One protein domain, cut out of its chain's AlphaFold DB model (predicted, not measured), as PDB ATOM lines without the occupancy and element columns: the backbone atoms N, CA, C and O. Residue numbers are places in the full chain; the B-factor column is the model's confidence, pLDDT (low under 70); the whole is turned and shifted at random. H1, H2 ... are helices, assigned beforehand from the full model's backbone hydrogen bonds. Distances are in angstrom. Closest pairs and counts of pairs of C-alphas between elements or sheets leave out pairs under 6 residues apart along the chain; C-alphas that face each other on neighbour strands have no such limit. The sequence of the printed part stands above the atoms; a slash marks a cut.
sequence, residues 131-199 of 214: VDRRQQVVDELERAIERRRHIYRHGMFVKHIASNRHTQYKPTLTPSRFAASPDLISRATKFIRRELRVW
ATOM      1  N   VAL A 131     -48.944 -13.569 -27.034       66.94
ATOM      2  CA  VAL A 131     -50.061 -12.923 -26.324       66.94
ATOM      3  C   VAL A 131     -50.715 -13.886 -25.333       66.94
ATOM      4  O   VAL A 131     -50.859 -13.535 -24.166       66.94
ATOM      5  N   ASP A 132     -51.013 -15.112 -25.765       70.44
ATOM      6  CA  ASP A 132     -51.626 -16.155 -24.932       70.44
ATOM      7  C   ASP A 132     -50.719 -16.518 -23.740       70.44
ATOM      8  O   ASP A 132     -51.141 -16.500 -22.585       70.44
ATOM      9  N   ARG A 133     -49.404 -16.646 -23.974       69.44
ATOM     10  CA  ARG A 133     -48.430 -16.835 -22.882       69.44
ATOM     11  C   ARG A 133     -48.411 -15.672 -21.882       69.44
ATOM     12  O   ARG A 133     -48.206 -15.897 -20.694       69.44
ATOM     13  N   ARG A 134     -48.580 -14.425 -22.341       69.62
ATOM     14  CA  ARG A 134     -48.599 -13.258 -21.444       69.62
ATOM     15  C   ARG A 134     -49.863 -13.248 -20.590       69.62
ATOM     16  O   ARG A 134     -49.759 -12.985 -19.397       69.62
ATOM     17  N   GLN A 135     -51.010 -13.567 -21.183       72.81
ATOM     18  CA  GLN A 135     -52.278 -13.644 -20.462       72.81
ATOM     19  C   GLN A 135     -52.242 -14.738 -19.391       72.81
ATOM     20  O   GLN A 135     -52.565 -14.472 -18.240       72.81
ATOM     21  N   GLN A 136     -51.714 -15.918 -19.720       72.00
ATOM     22  CA  GLN A 136     -51.563 -17.018 -18.761       72.00
ATOM     23  C   GLN A 136     -50.740 -16.622 -17.525       72.00
ATOM     24  O   GLN A 136     -51.112 -16.961 -16.402       72.00
ATOM     25  N   VAL A 137     -49.650 -15.870 -17.714       74.25
ATOM     26  CA  VAL A 137     -48.817 -15.370 -16.606       74.25
ATOM     27  C   VAL A 137     -49.576 -14.360 -15.740       74.25
ATOM     28  O   VAL A 137     -49.442 -14.387 -14.517       74.25
ATOM     29  N   VAL A 138     -50.368 -13.474 -16.354       75.69
ATOM     30  CA  VAL A 138     -51.211 -12.513 -15.625       75.69
ATOM     31  C   VAL A 138     -52.259 -13.254 -14.799       75.69
ATOM     32  O   VAL A 138     -52.349 -13.026 -13.593       75.69
ATOM     33  N   ASP A 139     -52.969 -14.201 -15.408       80.50
ATOM     34  CA  ASP A 139     -54.010 -14.969 -14.728       80.50
ATOM     35  C   ASP A 139     -53.424 -15.843 -13.600       80.50
ATOM     36  O   ASP A 139     -54.058 -16.070 -12.568       80.50
ATOM     37  N   GLU A 140     -52.215 -16.389 -13.770       81.00
ATOM     38  CA  GLU A 140     -51.526 -17.135 -12.711       81.00
ATOM     39  C   GLU A 140     -51.132 -16.226 -11.542       81.00
ATOM     40  O   GLU A 140     -51.300 -16.599 -10.374       81.00
ATOM     41  N   LEU A 141     -50.648 -15.020 -11.844       81.88
ATOM     42  CA  LEU A 141     -50.302 -14.030 -10.835       81.88
ATOM     43  C   LEU A 141     -51.535 -13.584 -10.044       81.88
ATOM     44  O   LEU A 141     -51.472 -13.525  -8.816       81.88
ATOM     45  N   GLU A 142     -52.655 -13.332 -10.717       84.38
ATOM     46  CA  GLU A 142     -53.916 -12.959 -10.074       84.38
ATOM     47  C   GLU A 142     -54.422 -14.070  -9.142       84.38
ATOM     48  O   GLU A 142     -54.695 -13.822  -7.965       84.38
ATOM     49  N   ARG A 143     -54.411 -15.330  -9.603       88.12
ATOM     50  CA  ARG A 143     -54.733 -16.489  -8.748       88.12
ATOM     51  C   ARG A 143     -53.785 -16.612  -7.556       88.12
ATOM     52  O   ARG A 143     -54.205 -16.990  -6.462       88.12
ATOM     53  N   ALA A 144     -52.497 -16.327  -7.742       84.75
ATOM     54  CA  ALA A 144     -51.533 -16.341  -6.648       84.75
ATOM     55  C   ALA A 144     -51.815 -15.238  -5.616       84.75
ATOM     56  O   ALA A 144     -51.703 -15.510  -4.420       84.75
ATOM     57  N   ILE A 145     -52.203 -14.038  -6.058       87.94
ATOM     58  CA  ILE A 145     -52.584 -12.918  -5.185       87.94
ATOM     59  C   ILE A 145     -53.846 -13.265  -4.392       87.94
ATOM     60  O   ILE A 145     -53.849 -13.114  -3.170       87.94
ATOM     61  N   GLU A 146     -54.883 -13.807  -5.035       89.12
ATOM     62  CA  GLU A 146     -56.131 -14.148  -4.341       89.12
ATOM     63  C   GLU A 146     -55.922 -15.244  -3.286       89.12
ATOM     64  O   GLU A 146     -56.393 -15.136  -2.150       89.12
ATOM     65  N   ARG A 147     -55.093 -16.252  -3.591       89.44
ATOM     66  CA  ARG A 147     -54.681 -17.246  -2.585       89.44
ATOM     67  C   ARG A 147     -53.978 -16.606  -1.386       89.44
ATOM     68  O   ARG A 147     -54.211 -17.025  -0.255       89.44
ATOM     69  N   ARG A 148     -53.122 -15.601  -1.603       91.31
ATOM     70  CA  ARG A 148     -52.436 -14.890  -0.507       91.31
ATOM     71  C   ARG A 148     -53.403 -14.053   0.324       91.31
ATOM     72  O   ARG A 148     -53.340 -14.142   1.549       91.31
ATOM     73  N   ARG A 149     -54.353 -13.352  -0.308       88.56
ATOM     74  CA  ARG A 149     -55.449 -12.653   0.394       88.56
ATOM     75  C   ARG A 149     -56.206 -13.596   1.319       88.56
ATOM     76  O   ARG A 149     -56.440 -13.255   2.474       88.56
ATOM     77  N   HIS A 150     -56.544 -14.788   0.834       90.44
ATOM     78  CA  HIS A 150     -57.220 -15.803   1.634       90.44
ATOM     79  C   HIS A 150     -56.351 -16.283   2.817       90.44
ATOM     80  O   HIS A 150     -56.814 -16.262   3.956       90.44
ATOM     81  N   ILE A 151     -55.073 -16.618   2.590       88.12
ATOM     82  CA  ILE A 151     -54.138 -17.006   3.667       88.12
ATOM     83  C   ILE A 151     -54.058 -15.929   4.757       88.12
ATOM     84  O   ILE A 151     -54.140 -16.260   5.940       88.12
ATOM     85  N   TYR A 152     -53.924 -14.656   4.377       87.88
ATOM     86  CA  TYR A 152     -53.810 -13.549   5.330       87.88
ATOM     87  C   TYR A 152     -55.120 -13.264   6.059       87.88
ATOM     88  O   TYR A 152     -55.105 -13.092   7.275       87.88
ATOM     89  N   ARG A 153     -56.256 -13.291   5.352       87.00
ATOM     90  CA  ARG A 153     -57.588 -13.098   5.943       87.00
ATOM     91  C   ARG A 153     -57.898 -14.140   7.019       87.00
ATOM     92  O   ARG A 153     -58.514 -13.801   8.023       87.00
ATOM     93  N   HIS A 154     -57.473 -15.385   6.815       85.00
ATOM     94  CA  HIS A 154     -57.758 -16.497   7.727       85.00
ATOM     95  C   HIS A 154     -56.584 -16.867   8.644       85.00
ATOM     96  O   HIS A 154     -56.686 -17.824   9.407       85.00
ATOM     97  N   GLY A 155     -55.469 -16.129   8.591       86.38
ATOM     98  CA  GLY A 155     -54.303 -16.377   9.444       86.38
ATOM     99  C   GLY A 155     -53.677 -17.765   9.266       86.38
ATOM    100  O   GLY A 155     -53.143 -18.320  10.224       86.38
ATOM    101  N   MET A 156     -53.747 -18.342   8.061       88.31
ATOM    102  CA  MET A 156     -53.291 -19.710   7.770       88.31
ATOM    103  C   MET A 156     -51.769 -19.782   7.593       88.31
ATOM    104  O   MET A 156     -51.248 -20.102   6.522       88.31
ATOM    105  N   PHE A 157     -51.041 -19.436   8.648       86.12
ATOM    106  CA  PHE A 157     -49.585 -19.459   8.670       86.12
ATOM    107  C   PHE A 157     -49.066 -20.788   9.213       86.12
ATOM    108  O   PHE A 157     -49.619 -21.370  10.145       86.12
ATOM    109  N   VAL A 158     -47.953 -21.259   8.652       81.81
ATOM    110  CA  VAL A 158     -47.233 -22.403   9.214       81.81
ATOM    111  C   VAL A 158     -46.605 -22.004  10.550       81.81
ATOM    112  O   VAL A 158     -45.937 -20.978  10.645       81.81
ATOM    113  N   LYS A 159     -46.794 -22.827  11.587       81.06
ATOM    114  CA  LYS A 159     -46.212 -22.577  12.918       81.06
ATOM    115  C   LYS A 159     -44.684 -22.688  12.916       81.06
ATOM    116  O   LYS A 159     -44.013 -21.985  13.662       81.06
ATOM    117  N   HIS A 160     -44.143 -23.600  12.112       84.50
ATOM    118  CA  HIS A 160     -42.715 -23.890  12.061       84.50
ATOM    119  C   HIS A 160     -42.297 -24.321  10.654       84.50
ATOM    120  O   HIS A 160     -42.999 -25.090   9.998       84.50
ATOM    121  N   ILE A 161     -41.124 -23.857  10.221       84.44
ATOM    122  CA  ILE A 161     -40.450 -24.305   9.001       84.44
ATOM    123  C   ILE A 161     -39.142 -24.965   9.435       84.44
ATOM    124  O   ILE A 161     -38.263 -24.304   9.978       84.44
ATOM    125  N   ALA A 162     -39.013 -26.273   9.205       80.94
ATOM    126  CA  ALA A 162     -37.796 -27.003   9.543       80.94
ATOM    127  C   ALA A 162     -36.645 -26.641   8.599       80.94
ATOM    128  O   ALA A 162     -36.854 -26.461   7.399       80.94
ATOM    129  N   SER A 163     -35.428 -26.618   9.134       85.31
ATOM    130  CA  SER A 163     -34.189 -26.420   8.381       85.31
ATOM    131  C   SER A 163     -33.732 -27.749   7.789       85.31
ATOM    132  O   SER A 163     -32.955 -28.479   8.399       85.31
ATOM    133  N   ASN A 164     -34.259 -28.118   6.623       87.31
ATOM    134  CA  ASN A 164     -33.906 -29.371   5.961       87.31
ATOM    135  C   ASN A 164     -33.485 -29.124   4.507       87.31
ATOM    136  O   ASN A 164     -33.642 -28.028   3.968       87.31
ATOM    137  N   ARG A 165     -32.938 -30.155   3.852       84.25
ATOM    138  CA  ARG A 165     -32.491 -30.058   2.452       84.25
ATOM    139  C   ARG A 165     -33.623 -29.669   1.494       84.25
ATOM    140  O   ARG A 165     -33.351 -29.047   0.473       84.25
ATOM    141  N   HIS A 166     -34.861 -30.031   1.820       80.19
ATOM    142  CA  HIS A 166     -36.031 -29.799   0.979       80.19
ATOM    143  C   HIS A 166     -36.543 -28.349   1.070       80.19
ATOM    144  O   HIS A 166     -36.857 -27.743   0.053       80.19
ATOM    145  N   THR A 167     -36.594 -27.763   2.268       81.56
ATOM    146  CA  THR A 167     -37.016 -26.371   2.508       81.56
ATOM    147  C   THR A 167     -35.878 -25.380   2.286       81.56
ATOM    148  O   THR A 167     -36.135 -24.209   2.012       81.56
ATOM    149  N   GLN A 168     -34.627 -25.835   2.452       81.19
ATOM    150  CA  GLN A 168     -33.405 -25.024   2.451       81.19
ATOM    151  C   GLN A 168     -33.466 -23.818   3.399       81.19
ATOM    152  O   GLN A 168     -32.688 -22.872   3.270       81.19
ATOM    153  N   TYR A 169     -34.392 -23.847   4.359       83.25
ATOM    154  CA  TYR A 169     -34.547 -22.788   5.334       83.25
ATOM    155  C   TYR A 169     -33.331 -22.789   6.257       83.25
ATOM    156  O   TYR A 169     -32.927 -23.832   6.771       83.25
ATOM    157  N   LYS A 170     -32.730 -21.615   6.441       80.31
ATOM    158  CA  LYS A 170     -31.631 -21.407   7.377       80.31
ATOM    159  C   LYS A 170     -32.082 -20.357   8.390       80.31
ATOM    160  O   LYS A 170     -32.362 -19.230   7.977       80.31
ATOM    161  N   PRO A 171     -32.169 -20.703   9.687       69.06
ATOM    162  CA  PRO A 171     -32.309 -19.715  10.742       69.06
ATOM    163  C   PRO A 171     -31.093 -18.787  10.678       69.06
ATOM    164  O   PRO A 171     -30.021 -19.233  10.280       69.06
ATOM    165  N   THR A 172     -31.275 -17.521  11.053       69.12
ATOM    166  CA  THR A 172     -30.219 -16.492  11.131       69.12
ATOM    167  C   THR A 172     -29.576 -16.103   9.789       69.12
ATOM    168  O   THR A 172     -28.427 -16.405   9.464       69.12
ATOM    169  N   LEU A 173     -30.331 -15.332   9.004       81.38
ATOM    170  CA  LEU A 173     -29.803 -14.595   7.861       81.38
ATOM    171  C   LEU A 173     -29.328 -13.210   8.329       81.38
ATOM    172  O   LEU A 173     -30.145 -12.386   8.728       81.38
ATOM    173  N   THR A 174     -28.017 -12.958   8.317       85.56
ATOM    174  CA  THR A 174     -27.478 -11.628   8.651       85.56
ATOM    175  C   THR A 174     -27.639 -10.666   7.467       85.56
ATOM    176  O   THR A 174     -27.622 -11.121   6.317       85.56
ATOM    177  N   PRO A 175     -27.727  -9.341   7.704       88.81
ATOM    178  CA  PRO A 175     -27.842  -8.354   6.627       88.81
ATOM    179  C   PRO A 175     -26.719  -8.458   5.587       88.81
ATOM    180  O   PRO A 175     -26.985  -8.473   4.389       88.81
ATOM    181  N   SER A 176     -25.475  -8.646   6.039       88.56
ATOM    182  CA  SER A 176     -24.307  -8.814   5.164       88.56
ATOM    183  C   SER A 176     -24.421 -10.033   4.244       88.56
ATOM    184  O   SER A 176     -24.138  -9.947   3.051       88.56
ATOM    185  N   ARG A 177     -24.893 -11.170   4.768       85.50
ATOM    186  CA  ARG A 177     -25.081 -12.402   3.986       85.50
ATOM    187  C   ARG A 177     -26.243 -12.299   3.007       85.50
ATOM    188  O   ARG A 177     -26.192 -12.921   1.951       85.50
ATOM    189  N   PHE A 178     -27.281 -11.546   3.359       89.19
ATOM    190  CA  PHE A 178     -28.386 -11.265   2.450       89.19
ATOM    191  C   PHE A 178     -27.937 -10.365   1.296       89.19
ATOM    192  O   PHE A 178     -28.159 -10.718   0.140       89.19
ATOM    193  N   ALA A 179     -27.243  -9.264   1.601       90.50
ATOM    194  CA  ALA A 179     -26.740  -8.317   0.604       90.50
ATOM    195  C   ALA A 179     -25.755  -8.966  -0.382       90.50
ATOM    196  O   ALA A 179     -25.781  -8.675  -1.573       90.50
ATOM    197  N   ALA A 180     -24.937  -9.908   0.092       91.50
ATOM    198  CA  ALA A 180     -23.997 -10.646  -0.748       91.50
ATOM    199  C   ALA A 180     -24.652 -11.703  -1.665       91.50
ATOM    200  O   ALA A 180     -23.950 -12.325  -2.461       91.50
ATOM    201  N   SER A 181     -25.963 -11.964  -1.555       90.81
ATOM    202  CA  SER A 181     -26.639 -13.042  -2.288       90.81
ATOM    203  C   SER A 181     -27.684 -12.517  -3.286       90.81
ATOM    204  O   SER A 181     -28.833 -12.264  -2.912       90.81
ATOM    205  N   PRO A 182     -27.347 -12.452  -4.590       91.25
ATOM    206  CA  PRO A 182     -28.287 -12.036  -5.633       91.25
ATOM    207  C   PRO A 182     -29.536 -12.927  -5.737       91.25
ATOM    208  O   PRO A 182     -30.623 -12.437  -6.043       91.25
ATOM    209  N   ASP A 183     -29.413 -14.231  -5.456       88.38
ATOM    210  CA  ASP A 183     -30.555 -15.159  -5.457       88.38
ATOM    211  C   ASP A 183     -31.576 -14.799  -4.370       88.38
ATOM    212  O   ASP A 183     -32.772 -14.675  -4.651       88.38
ATOM    213  N   LEU A 184     -31.108 -14.561  -3.140       87.38
ATOM    214  CA  LEU A 184     -31.982 -14.176  -2.032       87.38
ATOM    215  C   LEU A 184     -32.650 -12.828  -2.296       87.38
ATOM    216  O   LEU A 184     -33.854 -12.703  -2.063       87.38
ATOM    217  N   ILE A 185     -31.916 -11.862  -2.852       90.94
ATOM    218  CA  ILE A 185     -32.463 -10.559  -3.254       90.94
ATOM    219  C   ILE A 185     -33.545 -10.733  -4.328       90.94
ATOM    220  O   ILE A 185     -34.636 -10.176  -4.198       90.94
ATOM    221  N   SER A 186     -33.302 -11.546  -5.360       87.69
ATOM    222  CA  SER A 186     -34.275 -11.819  -6.430       87.69
ATOM    223  C   SER A 186     -35.546 -12.483  -5.891       87.69
ATOM    224  O   SER A 186     -36.667 -12.063  -6.206       87.69
ATOM    225  N   ARG A 187     -35.394 -13.490  -5.024       86.88
ATOM    226  CA  ARG A 187     -36.514 -14.187  -4.377       86.88
ATOM    227  C   ARG A 187     -37.301 -13.259  -3.455       86.88
ATOM    228  O   ARG A 187     -38.530 -13.249  -3.537       86.88
ATOM    229  N   ALA A 188     -36.616 -12.462  -2.636       89.12
ATOM    230  CA  ALA A 188     -37.235 -11.471  -1.760       89.12
ATOM    231  C   ALA A 188     -37.974 -10.396  -2.565       89.12
ATOM    232  O   ALA A 188     -39.123 -10.092  -2.266       89.12
ATOM    233  N   THR A 189     -37.382  -9.896  -3.649       87.25
ATOM    234  CA  THR A 189     -38.008  -8.897  -4.527       87.25
ATOM    235  C   THR A 189     -39.279  -9.442  -5.177       87.25
ATOM    236  O   THR A 189     -40.317  -8.779  -5.169       87.25
ATOM    237  N   LYS A 190     -39.236 -10.671  -5.713       83.12
ATOM    238  CA  LYS A 190     -40.424 -11.341  -6.274       83.12
ATOM    239  C   LYS A 190     -41.510 -11.544  -5.221       83.12
ATOM    240  O   LYS A 190     -42.686 -11.347  -5.518       83.12
ATOM    241  N   PHE A 191     -41.114 -11.938  -4.011       88.38
ATOM    242  CA  PHE A 191     -42.022 -12.075  -2.880       88.38
ATOM    243  C   PHE A 191     -42.686 -10.733  -2.552       88.38
ATOM    244  O   PHE A 191     -43.904 -10.643  -2.656       88.38
ATOM    245  N   ILE A 192     -41.904  -9.685  -2.276       89.31
ATOM    246  CA  ILE A 192     -42.395  -8.348  -1.917       89.31
ATOM    247  C   ILE A 192     -43.329  -7.804  -3.001       89.31
ATOM    248  O   ILE A 192     -44.451  -7.430  -2.694       89.31
ATOM    249  N   ARG A 193     -42.936  -7.833  -4.282       86.25
ATOM    250  CA  ARG A 193     -43.787  -7.337  -5.380       86.25
ATOM    251  C   ARG A 193     -45.137  -8.045  -5.465       86.25
ATOM    252  O   ARG A 193     -46.135  -7.402  -5.776       86.25
ATOM    253  N   ARG A 194     -45.182  -9.359  -5.219       87.69
ATOM    254  CA  ARG A 194     -46.450 -10.098  -5.155       87.69
ATOM    255  C   ARG A 194     -47.244  -9.698  -3.917       87.69
ATOM    256  O   ARG A 194     -48.436  -9.448  -4.047       87.69
ATOM    257  N   GLU A 195     -46.604  -9.665  -2.750       88.06
ATOM    258  CA  GLU A 195     -47.300  -9.389  -1.494       88.06
ATOM    259  C   GLU A 195     -47.853  -7.967  -1.457       88.06
ATOM    260  O   GLU A 195     -49.001  -7.799  -1.079       88.06
ATOM    261  N   LEU A 196     -47.126  -6.953  -1.937       86.75
ATOM    262  CA  LEU A 196     -47.619  -5.569  -1.974       86.75
ATOM    263  C   LEU A 196     -48.950  -5.438  -2.737       86.75
ATOM    264  O   LEU A 196     -49.813  -4.670  -2.326       86.75
ATOM    265  N   ARG A 197     -49.169  -6.258  -3.775       84.56
ATOM    266  CA  ARG A 197     -50.426  -6.296  -4.551       84.56
ATOM    267  C   ARG A 197     -51.604  -6.937  -3.813       84.56
ATOM    268  O   ARG A 197     -52.738  -6.866  -4.282       84.56
ATOM    269  N   VAL A 198     -51.357  -7.605  -2.688       86.38
ATOM    270  CA  VAL A 198     -52.405  -8.198  -1.848       86.38
ATOM    271  C   VAL A 198     -53.216  -7.099  -1.157       86.38
ATOM    272  O   VAL A 198     -54.430  -7.263  -1.001       86.38
ATOM    273  N   TRP A 199     -52.572  -5.982  -0.797       81.06
ATOM    274  CA  TRP A 199     -53.211  -4.826  -0.173       81.06
ATOM    275  C   TRP A 199     -53.875  -3.927  -1.217       81.06
ATOM    276  O   TRP A 199     -53.241  -3.425  -2.141       81.06
TER     277      TRP A 199
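Overview. This is residues 131 to 199 of the 214 residues of the protein "RING-type domain-containing protein" of Sistotremastrum suecicum HHB10207 ss-3 (UniProt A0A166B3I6). What shape does the backbone make? A long helix, H1, is met near its middle by the last residues of a second helix, H3, roughly as a T, and a long link sweeps from the last residue of H1 round to the short helix H2, which comes just before H3 in the chain. Together the second half of H1, the link, H2 and H3 make a loose, open frame with few contacts, and residues 131 to 140 of H1 stick out from it as an arm. What is it built of, and how large is it? The printed part has 69 residues with three named helices, H1, H2 and H3 in that order, and no named strand; its class is all helix. It is loose, with a radius of gyration of the C-alphas of 15.1 A, and the C-alphas span 39 by 30 by 24 A along their three main axes.

Along the chain. Where does the first helix run? H1 is residues 131 to 153, 33.1 A from first to last C-alpha. It begins at C-alpha 131 at (-50.061, -12.923, -26.324) and ends at C-alpha 153 at (-57.588, -13.098, 5.943), so that z rises along it. What follows H1? Residues 154 to 174 have no named element, and their C-alphas lie 13 to 19 A from the mean of all C-alphas. Then comes H2, residues 175 to 179, 6.1 A from first to last C-alpha. Where is the last helix? H3 is residues 182 to 196, 20.7 A from first to last C-alpha. It begins at C-alpha 182 at (-28.287, -12.036, -5.633) and ends at C-alpha 196 at (-47.619, -5.569, -1.974).

Arrangement. How does H1 stand to H3? They touch, with 4 pairs of C-alphas within 8 A, and their lines are about perpendicular, at 74 degrees. The closest C-alphas are those of Ile 145 and Arg 194, 6.8 A apart. H1 touches H3 with residues 141 to 148 alone, and H3 touches H1 with residues 194 to 195 alone. Where is H2? H2 and H3 only just touch, with 3 pairs of C-alphas within 8 A, and they touch only at the corner by their link; the closest C-alphas are those of Phe 178 and Leu 184, 6.4 A apart. H3 touches H2 with residues 184 to 185 alone. H1 and H2 are apart, with no C-alpha of the one within 8 A of the other. What do the backbone N and O atoms show? In H1, H2 and H3 every O i to N i+4 pair is within hydrogen-bond range.

Size, cuts and confidence. How far does the printed part reach? The two C-alphas farthest apart are those of Val 131 and Thr 172, at 42.5 A, and the first and last printed C-alphas, those of Val 131 and Trp 199, are 27.6 A apart. Which residues stand free? Residues 131 to 140, which belong to H1, residues 172 to 177, of which 175 to 177 belong to H2, and residues 179 to 187, of which 182 to 187 belong to H3, stand free. Are there cuts or long links? The printed part has no cut; the link from H1 to H2 is long, with 21 residues, and the link from H2 to H3 is tight, with 2 residues. Where is the model's confidence low? The mean pLDDT of the printed part is 84.0, and residue 131, residues 133 to 134 and residues 171 to 172 are under 70.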